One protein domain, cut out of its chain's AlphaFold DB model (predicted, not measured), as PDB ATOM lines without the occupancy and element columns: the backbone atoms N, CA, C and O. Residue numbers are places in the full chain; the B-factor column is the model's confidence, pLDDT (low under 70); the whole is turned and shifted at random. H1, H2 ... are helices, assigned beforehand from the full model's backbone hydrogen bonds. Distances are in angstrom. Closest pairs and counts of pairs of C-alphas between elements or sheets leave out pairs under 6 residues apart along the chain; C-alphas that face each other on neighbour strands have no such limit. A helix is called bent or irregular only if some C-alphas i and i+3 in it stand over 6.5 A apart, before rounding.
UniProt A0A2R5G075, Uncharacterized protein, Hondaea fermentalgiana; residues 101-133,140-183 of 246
ATOM      1  N   MET A 101     183.849 196.748 120.653       51.62
ATOM      2  CA  MET A 101     183.455 196.755 119.240       51.62
ATOM      3  C   MET A 101     184.207 197.779 118.376       51.62
ATOM      4  O   MET A 101     184.208 197.652 117.155       51.62
ATOM      5  N   SER A 102     184.878 198.775 118.960       63.91
ATOM      6  CA  SER A 102     185.544 199.823 118.171       63.91
ATOM      7  C   SER A 102     186.891 199.379 117.583       63.91
ATOM      8  O   SER A 102     187.206 199.716 116.443       63.91
ATOM      9  N   ILE A 103     187.658 198.568 118.317       66.56
ATOM     10  CA  ILE A 103     189.036 198.206 117.949       66.56
ATOM     11  C   ILE A 103     189.057 197.211 116.787       66.56
ATOM     12  O   ILE A 103     189.807 197.395 115.829       66.56
ATOM     13  N   GLY A 104     188.205 196.182 116.840       69.00
ATOM     14  CA  GLY A 104     188.110 195.189 115.768       69.00
ATOM     15  C   GLY A 104     187.695 195.825 114.442       69.00
ATOM     16  O   GLY A 104     188.323 195.586 113.413       69.00
ATOM     17  N   VAL A 105     186.692 196.707 114.477       71.69
ATOM     18  CA  VAL A 105     186.217 197.429 113.289       71.69
ATOM     19  C   VAL A 105     187.308 198.348 112.733       71.69
ATOM     20  O   VAL A 105     187.543 198.343 111.526       71.69
ATOM     21  N   PHE A 106     188.036 199.071 113.589       69.62
ATOM     22  CA  PHE A 106     189.169 199.894 113.150       69.62
ATOM     23  C   PHE A 106     190.276 199.066 112.493       69.62
ATOM     24  O   PHE A 106     190.752 199.426 111.416       69.62
ATOM     25  N   ALA A 107     190.661 197.939 113.096       72.38
ATOM     26  CA  ALA A 107     191.679 197.055 112.538       72.38
ATOM     27  C   ALA A 107     191.263 196.505 111.164       72.38
ATOM     28  O   ALA A 107     192.070 196.499 110.231       72.38
ATOM     29  N   PHE A 108     189.994 196.115 111.005       74.88
ATOM     30  CA  PHE A 108     189.446 195.675 109.720       74.88
ATOM     31  C   PHE A 108     189.485 196.773 108.658       74.88
ATOM     32  O   PHE A 108     189.891 196.507 107.527       74.88
ATOM     33  N   ILE A 109     189.109 198.005 109.012       78.12
ATOM     34  CA  ILE A 109     189.163 199.150 108.097       78.12
ATOM     35  C   ILE A 109     190.608 199.389 107.649       78.12
ATOM     36  O   ILE A 109     190.867 199.467 106.449       78.12
ATOM     37  N   VAL A 110     191.562 199.441 108.581       78.00
ATOM     38  CA  VAL A 110     192.980 199.671 108.260       78.00
ATOM     39  C   VAL A 110     193.538 198.565 107.358       78.00
ATOM     40  O   VAL A 110     194.196 198.865 106.361       78.00
ATOM     41  N   LEU A 111     193.238 197.297 107.653       80.31
ATOM     42  CA  LEU A 111     193.666 196.161 106.827       80.31
ATOM     43  C   LEU A 111     193.053 196.200 105.422       80.31
ATOM     44  O   LEU A 111     193.767 196.008 104.437       80.31
ATOM     45  N   TYR A 112     191.752 196.479 105.321       81.62
ATOM     46  CA  TYR A 112     191.048 196.582 104.043       81.62
ATOM     47  C   TYR A 112     191.636 197.695 103.168       81.62
ATOM     48  O   TYR A 112     191.941 197.475 101.994       81.62
ATOM     49  N   TRP A 113     191.879 198.870 103.754       79.75
ATOM     50  CA  TRP A 113     192.502 199.997 103.062       79.75
ATOM     51  C   TRP A 113     193.952 199.717 102.653       79.75
ATOM     52  O   TRP A 113     194.354 200.073 101.544       79.75
ATOM     53  N   GLY A 114     194.729 199.040 103.503       78.94
ATOM     54  CA  GLY A 114     196.094 198.624 103.177       78.94
ATOM     55  C   GLY A 114     196.144 197.679 101.973       78.94
ATOM     56  O   GLY A 114     196.909 197.910 101.033       78.94
ATOM     57  N   LEU A 115     195.281 196.658 101.951       81.25
ATOM     58  CA  LEU A 115     195.158 195.737 100.815       81.25
ATOM     59  C   LEU A 115     194.722 196.458  99.538       81.25
ATOM     60  O   LEU A 115     195.299 196.221  98.477       81.25
ATOM     61  N   PHE A 116     193.753 197.367  99.643       81.75
ATOM     62  CA  PHE A 116     193.283 198.163  98.513       81.75
ATOM     63  C   PHE A 116     194.410 198.996  97.883       81.75
ATOM     64  O   PHE A 116     194.563 199.005  96.659       81.75
ATOM     65  N   MET A 117     195.260 199.622  98.704       78.62
ATOM     66  CA  MET A 117     196.424 200.379  98.229       78.62
ATOM     67  C   MET A 117     197.449 199.496  97.513       78.62
ATOM     68  O   MET A 117     197.929 199.863  96.439       78.62
ATOM     69  N   ILE A 118     197.760 198.316  98.059       81.94
ATOM     70  CA  ILE A 118     198.679 197.360  97.415       81.94
ATOM     71  C   ILE A 118     198.137 196.943  96.041       81.94
ATOM     72  O   ILE A 118     198.883 196.907  95.059       81.94
ATOM     73  N   LEU A 119     196.833 196.675  95.959       81.25
ATOM     74  CA  LEU A 119     196.167 196.260  94.728       81.25
ATOM     75  C   LEU A 119     196.189 197.381  93.678       81.25
ATOM     76  O   LEU A 119     196.520 197.121  92.521       81.25
ATOM     77  N   LEU A 120     195.952 198.633  94.082       79.62
ATOM     78  CA  LEU A 120     196.083 199.814  93.218       79.62
ATOM     79  C   LEU A 120     197.507 199.994  92.679       79.62
ATOM     80  O   LEU A 120     197.683 200.198  91.475       79.62
ATOM     81  N   VAL A 121     198.529 199.879  93.537       79.12
ATOM     82  CA  VAL A 121     199.940 199.947  93.113       79.12
ATOM     83  C   VAL A 121     200.236 198.863  92.079       79.12
ATOM     84  O   VAL A 121     200.798 199.159  91.023       79.12
ATOM     85  N   ALA A 122     199.830 197.621  92.349       79.12
ATOM     86  CA  ALA A 122     200.045 196.500  91.441       79.12
ATOM     87  C   ALA A 122     199.361 196.730  90.083       79.12
ATOM     88  O   ALA A 122     199.972 196.506  89.035       79.12
ATOM     89  N   LEU A 123     198.130 197.246  90.089       82.69
ATOM     90  CA  LEU A 123     197.362 197.549  88.881       82.69
ATOM     91  C   LEU A 123     198.051 198.642  88.050       82.69
ATOM     92  O   LEU A 123     198.224 198.482  86.843       82.69
ATOM     93  N   ILE A 124     198.555 199.697  88.694       80.31
ATOM     94  CA  ILE A 124     199.323 200.760  88.030       80.31
ATOM     95  C   ILE A 124     200.648 200.227  87.477       80.31
ATOM     96  O   ILE A 124     201.032 200.586  86.365       80.31
ATOM     97  N   CYS A 125     201.347 199.352  88.201       80.19
ATOM     98  CA  CYS A 125     202.556 198.697  87.698       80.19
ATOM     99  C   CYS A 125     202.262 197.831  86.463       80.19
ATOM    100  O   CYS A 125     203.020 197.875  85.489       80.19
ATOM    101  N   CYS A 126     201.151 197.093  86.467       82.38
ATOM    102  CA  CYS A 126     200.695 196.304  85.322       82.38
ATOM    103  C   CYS A 126     200.334 197.188  84.119       82.38
ATOM    104  O   CYS A 126     200.757 196.891  82.999       82.38
ATOM    105  N   LEU A 127     199.623 198.297  84.345       80.06
ATOM    106  CA  LEU A 127     199.302 199.279  83.305       80.06
ATOM    107  C   LEU A 127     200.571 199.924  82.741       80.06
ATOM    108  O   LEU A 127     200.759 199.927  81.527       80.06
ATOM    109  N   ARG A 128     201.512 200.341  83.605       73.88
ATOM    110  CA  ARG A 128     202.828 200.845  83.180       73.88
ATOM    111  C   ARG A 128     203.564 199.842  82.306       73.88
ATOM    112  O   ARG A 128     204.178 200.238  81.321       73.88
ATOM    113  N   ARG A 129     203.540 198.560  82.672       78.44
ATOM    114  CA  ARG A 129     204.221 197.509  81.912       78.44
ATOM    115  C   ARG A 129     203.596 197.317  80.530       78.44
ATOM    116  O   ARG A 129     204.332 197.100  79.576       78.44
ATOM    117  N   ARG A 130     202.269 197.438  80.406       77.00
ATOM    118  CA  ARG A 130     201.585 197.403  79.102       77.00
ATOM    119  C   ARG A 130     201.855 198.648  78.257       77.00
ATOM    120  O   ARG A 130     202.060 198.524  77.055       77.00
ATOM    121  N   GLU A 131     201.911 199.825  78.872       70.25
ATOM    122  CA  GLU A 131     202.119 201.097  78.164       70.25
ATOM    123  C   GLU A 131     203.562 201.330  77.693       70.25
ATOM    124  O   GLU A 131     203.794 202.185  76.845       70.25
ATOM    125  N   GLN A 132     204.543 200.550  78.164       69.25
ATOM    126  CA  GLN A 132     205.935 200.630  77.684       69.25
ATOM    127  C   GLN A 132     206.095 200.333  76.185       69.25
ATOM    128  O   GLN A 132     207.127 200.677  75.610       69.25
ATOM    129  N   HIS A 133     205.089 199.727  75.552       72.38
ATOM    130  CA  HIS A 133     205.068 199.482  74.111       72.38
ATOM    131  C   HIS A 133     204.506 200.652  73.288       72.38
ATOM    132  O   HIS A 133     204.631 200.626  72.066       72.38
ATOM    133  N   THR A 140     200.633 209.542  79.632       59.06
ATOM    134  CA  THR A 140     199.781 209.804  80.811       59.06
ATOM    135  C   THR A 140     200.398 209.283  82.123       59.06
ATOM    136  O   THR A 140     199.983 209.667  83.219       59.06
ATOM    137  N   LEU A 141     201.466 208.484  82.028       55.53
ATOM    138  CA  LEU A 141     202.267 207.912  83.112       55.53
ATOM    139  C   LEU A 141     202.753 208.906  84.184       55.53
ATOM    140  O   LEU A 141     202.957 208.506  85.337       55.53
ATOM    141  N   ARG A 142     202.983 210.180  83.829       62.62
ATOM    142  CA  ARG A 142     203.320 211.229  84.815       62.62
ATOM    143  C   ARG A 142     202.104 211.622  85.650       62.62
ATOM    144  O   ARG A 142     202.225 211.715  86.869       62.62
ATOM    145  N   GLY A 143     200.938 211.746  85.017       65.69
ATOM    146  CA  GLY A 143     199.670 212.031  85.689       65.69
ATOM    147  C   GLY A 143     199.291 210.942  86.690       65.69
ATOM    148  O   GLY A 143     198.947 211.256  87.825       65.69
ATOM    149  N   GLY A 144     199.481 209.666  86.333       72.06
ATOM    150  CA  GLY A 144     199.198 208.545  87.241       72.06
ATOM    151  C   GLY A 144     200.048 208.547  88.520       72.06
ATOM    152  O   GLY A 144     199.581 208.134  89.578       72.06
ATOM    153  N   THR A 145     201.278 209.068  88.455       72.56
ATOM    154  CA  THR A 145     202.151 209.160  89.640       72.56
ATOM    155  C   THR A 145     201.686 210.278  90.573       72.56
ATOM    156  O   THR A 145     201.636 210.087  91.782       72.56
ATOM    157  N   ILE A 146     201.291 211.426  90.012       78.62
ATOM    158  CA  ILE A 146     200.739 212.556  90.774       78.62
ATOM    159  C   ILE A 146     199.403 212.158  91.410       78.62
ATOM    160  O   ILE A 146     199.188 212.415  92.589       78.62
ATOM    161  N   PHE A 147     198.542 211.459  90.666       75.81
ATOM    162  CA  PHE A 147     197.265 210.966  91.174       75.81
ATOM    163  C   PHE A 147     197.450 210.004  92.356       75.81
ATOM    164  O   PHE A 147     196.765 210.146  93.363       75.81
ATOM    165  N   MET A 148     198.427 209.090  92.287       75.38
ATOM    166  CA  MET A 148     198.774 208.210  93.412       75.38
ATOM    167  C   MET A 148     199.236 208.974  94.651       75.38
ATOM    168  O   MET A 148     198.819 208.644  95.758       75.38
ATOM    169  N   TRP A 149     200.064 210.006  94.476       79.25
ATOM    170  CA  TRP A 149     200.503 210.851  95.587       79.25
ATOM    171  C   TRP A 149     199.331 211.582  96.242       79.25
ATOM    172  O   TRP A 149     199.204 211.545  97.463       79.25
ATOM    173  N   VAL A 150     198.443 212.171  95.434       79.31
ATOM    174  CA  VAL A 150     197.237 212.856  95.925       79.31
ATOM    175  C   VAL A 150     196.323 211.883  96.671       79.31
ATOM    176  O   VAL A 150     195.881 212.185  97.780       79.31
ATOM    177  N   LEU A 151     196.087 210.693  96.111       78.19
ATOM    178  CA  LEU A 151     195.243 209.668  96.725       78.19
ATOM    179  C   LEU A 151     195.826 209.180  98.060       78.19
ATOM    180  O   LEU A 151     195.088 209.033  99.032       78.19
ATOM    181  N   ALA A 152     197.146 208.993  98.129       78.44
ATOM    182  CA  ALA A 152     197.840 208.620  99.358       78.44
ATOM    183  C   ALA A 152     197.701 209.706 100.435       78.44
ATOM    184  O   ALA A 152     197.319 209.397 101.564       78.44
ATOM    185  N   THR A 153     197.925 210.980 100.090       80.06
ATOM    186  CA  THR A 153     197.738 212.092 101.038       80.06
ATOM    187  C   THR A 153     196.293 212.224 101.510       80.06
ATOM    188  O   THR A 153     196.062 212.456 102.696       80.06
ATOM    189  N   LEU A 154     195.319 212.015 100.619       77.69
ATOM    190  CA  LEU A 154     193.900 212.057 100.963       77.69
ATOM    191  C   LEU A 154     193.531 210.929 101.939       77.69
ATOM    192  O   LEU A 154     192.801 211.161 102.899       77.69
ATOM    193  N   CYS A 155     194.070 209.725 101.733       78.06
ATOM    194  CA  CYS A 155     193.809 208.581 102.605       78.06
ATOM    195  C   CYS A 155     194.454 208.749 103.985       78.06
ATOM    196  O   CYS A 155     193.787 208.526 104.994       78.06
ATOM    197  N   CYS A 156     195.707 209.210 104.053       79.56
ATOM    198  CA  CYS A 156     196.356 209.511 105.332       79.56
ATOM    199  C   CYS A 156     195.610 210.614 106.100       79.56
ATOM    200  O   CYS A 156     195.376 210.478 107.301       79.56
ATOM    201  N   GLY A 157     195.178 211.671 105.402       75.44
ATOM    202  CA  GLY A 157     194.374 212.742 105.992       75.44
ATOM    203  C   GLY A 157     193.015 212.253 106.496       75.44
ATOM    204  O   GLY A 157     192.616 212.595 107.606       75.44
ATOM    205  N   GLY A 158     192.328 211.405 105.722       75.69
ATOM    206  CA  GLY A 158     191.029 210.838 106.093       75.69
ATOM    207  C   GLY A 158     191.093 209.952 107.337       75.69
ATOM    208  O   GLY A 158     190.254 210.088 108.228       75.69
ATOM    209  N   ILE A 159     192.116 209.098 107.443       78.12
ATOM    210  CA  ILE A 159     192.330 208.254 108.629       78.12
ATOM    211  C   ILE A 159     192.639 209.126 109.851       78.12
ATOM    212  O   ILE A 159     192.022 208.943 110.900       78.12
ATOM    213  N   GLY A 160     193.535 210.111 109.714       77.31
ATOM    214  CA  GLY A 160     193.856 211.042 110.800       77.31
ATOM    215  C   GLY A 160     192.630 211.820 111.285       77.31
ATOM    216  O   GLY A 160     192.403 211.937 112.489       77.31
ATOM    217  N   PHE A 161     191.789 212.280 110.357       74.44
ATOM    218  CA  PHE A 161     190.558 212.997 110.679       74.44
ATOM    219  C   PHE A 161     189.524 212.104 111.380       74.44
ATOM    220  O   PHE A 161     188.917 212.528 112.362       74.44
ATOM    221  N   ALA A 162     189.361 210.856 110.934       71.75
ATOM    222  CA  ALA A 162     188.466 209.894 111.573       71.75
ATOM    223  C   ALA A 162     188.899 209.576 113.012       71.75
ATOM    224  O   ALA A 162     188.068 209.601 113.920       71.75
ATOM    225  N   VAL A 163     190.198 209.352 113.244       75.94
ATOM    226  CA  VAL A 163     190.740 209.138 114.597       75.94
ATOM    227  C   VAL A 163     190.505 210.371 115.469       75.94
ATOM    228  O   VAL A 163     190.015 210.243 116.590       75.94
ATOM    229  N   MET A 164     190.775 211.573 114.950       74.00
ATOM    230  CA  MET A 164     190.559 212.814 115.696       74.00
ATOM    231  C   MET A 164     189.079 213.014 116.058       74.00
ATOM    232  O   MET A 164     188.774 213.352 117.200       74.00
ATOM    233  N   LEU A 165     188.151 212.743 115.133       70.38
ATOM    234  CA  LEU A 165     186.712 212.786 115.403       70.38
ATOM    235  C   LEU A 165     186.295 211.762 116.461       70.38
ATOM    236  O   LEU A 165     185.553 212.113 117.376       70.38
ATOM    237  N   CYS A 166     186.796 210.528 116.390       72.12
ATOM    238  CA  CYS A 166     186.541 209.519 117.419       72.12
ATOM    239  C   CYS A 166     187.023 209.984 118.804       72.12
ATOM    240  O   CYS A 166     186.293 209.835 119.788       72.12
ATOM    241  N   VAL A 167     188.202 210.609 118.889       72.81
ATOM    242  CA  VAL A 167     188.737 211.171 120.145       72.81
ATOM    243  C   VAL A 167     187.884 212.343 120.649       72.81
ATOM    244  O   VAL A 167     187.604 212.449 121.842       72.81
ATOM    245  N   VAL A 168     187.424 213.228 119.764       72.06
ATOM    246  CA  VAL A 168     186.581 214.369 120.160       72.06
ATOM    247  C   VAL A 168     185.214 213.900 120.658       72.06
ATOM    248  O   VAL A 168     184.756 214.369 121.702       72.06
ATOM    249  N   VAL A 169     184.581 212.952 119.965       67.88
ATOM    250  CA  VAL A 169     183.267 212.409 120.343       67.88
ATOM    251  C   VAL A 169     183.342 211.665 121.676       67.88
ATOM    252  O   VAL A 169     182.504 211.893 122.550       67.88
ATOM    253  N   THR A 170     184.369 210.838 121.882       64.88
ATOM    254  CA  THR A 170     184.586 210.149 123.169       64.88
ATOM    255  C   THR A 170     184.821 211.144 124.305       64.88
ATOM    256  O   THR A 170     184.198 211.029 125.364       64.88
ATOM    257  N   ARG A 171     185.622 212.193 124.076       64.81
ATOM    258  CA  ARG A 171     185.880 213.243 125.074       64.81
ATOM    259  C   ARG A 171     184.633 214.066 125.412       64.81
ATOM    260  O   ARG A 171     184.416 214.395 126.578       64.81
ATOM    261  N   GLN A 172     183.793 214.388 124.427       62.00
ATOM    262  CA  GLN A 172     182.523 215.081 124.666       62.00
ATOM    263  C   GLN A 172     181.542 214.218 125.465       62.00
ATOM    264  O   GLN A 172     180.926 214.726 126.404       62.00
ATOM    265  N   ASN A 173     181.446 212.921 125.162       57.75
ATOM    266  CA  ASN A 173     180.591 212.003 125.918       57.75
ATOM    267  C   ASN A 173     181.045 211.871 127.378       57.75
ATOM    268  O   ASN A 173     180.221 211.930 128.293       57.75
ATOM    269  N   HIS A 174     182.358 211.804 127.610       54.41
ATOM    270  CA  HIS A 174     182.920 211.772 128.960       54.41
ATOM    271  C   HIS A 174     182.601 213.057 129.755       54.41
ATOM    272  O   HIS A 174     182.287 213.016 130.946       54.41
ATOM    273  N   ASN A 175     182.612 214.220 129.095       51.09
ATOM    274  CA  ASN A 175     182.245 215.488 129.731       51.09
ATOM    275  C   ASN A 175     180.738 215.586 130.025       51.09
ATOM    276  O   ASN A 175     180.361 216.110 131.074       51.09
ATOM    277  N   LEU A 176     179.871 215.046 129.162       52.94
ATOM    278  CA  LEU A 176     178.423 215.026 129.405       52.94
ATOM    279  C   LEU A 176     178.046 214.163 130.622       52.94
ATOM    280  O   LEU A 176     177.166 214.547 131.398       52.94
ATOM    281  N   HIS A 177     178.734 213.035 130.828       49.59
ATOM    282  CA  HIS A 177     178.535 212.185 132.007       49.59
ATOM    283  C   HIS A 177     178.970 212.880 133.308       49.59
ATOM    284  O   HIS A 177     178.230 212.833 134.296       49.59
ATOM    285  N   LYS A 178     180.076 213.643 133.299       52.09
ATOM    286  CA  LYS A 178     180.490 214.467 134.456       52.09
ATOM    287  C   LYS A 178     179.458 215.534 134.842       52.09
ATOM    288  O   LYS A 178     179.234 215.766 136.029       52.09
ATOM    289  N   PHE A 179     178.781 216.150 133.872       51.00
ATOM    290  CA  PHE A 179     177.745 217.153 134.162       51.00
ATOM    291  C   PHE A 179     176.437 216.556 134.710       51.00
ATOM    292  O   PHE A 179     175.721 217.245 135.441       51.00
ATOM    293  N   LYS A 180     176.123 215.286 134.417       46.06
ATOM    294  CA  LYS A 180     174.965 214.601 135.021       46.06
ATOM    295  C   LYS A 180     175.225 214.176 136.471       46.06
ATOM    296  O   LYS A 180     174.331 214.357 137.293       46.06
ATOM    297  N   GLY A 181     176.438 213.729 136.808       44.81
ATOM    298  CA  GLY A 181     176.796 213.337 138.181       44.81
ATOM    299  C   GLY A 181     176.776 214.494 139.191       44.81
ATOM    300  O   GLY A 181     176.389 214.320 140.343       44.81
ATOM    301  N   HIS A 182     177.096 215.719 138.759       44.81
ATOM    302  CA  HIS A 182     177.093 216.875 139.662       44.81
ATOM    303  C   HIS A 182     175.702 217.471 139.940       44.81
ATOM    304  O   HIS A 182     175.557 218.281 140.861       44.81
ATOM    305  N   LYS A 183     174.663 217.074 139.190       44.66
ATOM    306  CA  LYS A 183     173.309 217.626 139.357       44.66
ATOM    307  C   LYS A 183     172.551 217.061 140.561       44.66
ATOM    308  O   LYS A 183     171.565 217.671 140.962       44.66
TER     309      LYS A 183
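What this domain is: This is residues 101 to 133 and 140 to 183 of the 246 residues of an uncharacterized protein of Hondaea fermentalgiana (UniProt A0A2R5G075). Two long, nearly straight helices, H1 and H2, run side by side in opposite ways as a loose pair, and they come nearest to each other at the end where H1 finishes and H2 begins. H2 is the longer, and residues 167 to 183, of which 167 to 181 belong to H2, stick out free past H1 and make part of the length. The printed part has 77 residues with two named helices, H1 then H2, and no named strand; the class is all helix. The whole is extended, with a radius of gyration of the C-alphas of 20.0 A and spans of 75 by 23 by 7 A.

How they stand to each other: H1, residues 101 to 131, and H2, residues 141 to 181, are close but not clearly touching, with 2 pairs of C-alphas within 8 A. Their closest C-alphas are those of Arg 128 and Leu 141, 7.1 A apart. Their lines stand at a shallow tilt of 7 degrees, and they run opposite ways. Their centres are 18.3 A apart. Of the backbone O i to N i+4 pairs, 26 of 27 in H1 and 36 of 37 in H2 are within hydrogen-bond range.

Where its parts are: H1 runs from Met 101, C-alpha at (183.455, 196.755, 119.240), to Glu 131, C-alpha at (202.119, 201.097, 78.164), a length of 45.3 A. It is neither bent nor irregular, but only just: C-alphas 101 and 104 are 6.0 A apart. H2 runs from Leu 141 to Gly 181, C-alpha at (176.796, 213.337, 138.181), a length of 60.9 A.

The domain as a whole: The C-alphas farthest apart are those of His 133 and Lys 183, at 74.8 A. Residues 134 to 139, in the link from H1 to H2, are not printed; C-alphas 133 and 140 are 13.4 A apart across this cut. The mean pLDDT of the printed part is 70.8, and 25 residues are under 70, among them residues 140 to 143 and 169 to 183.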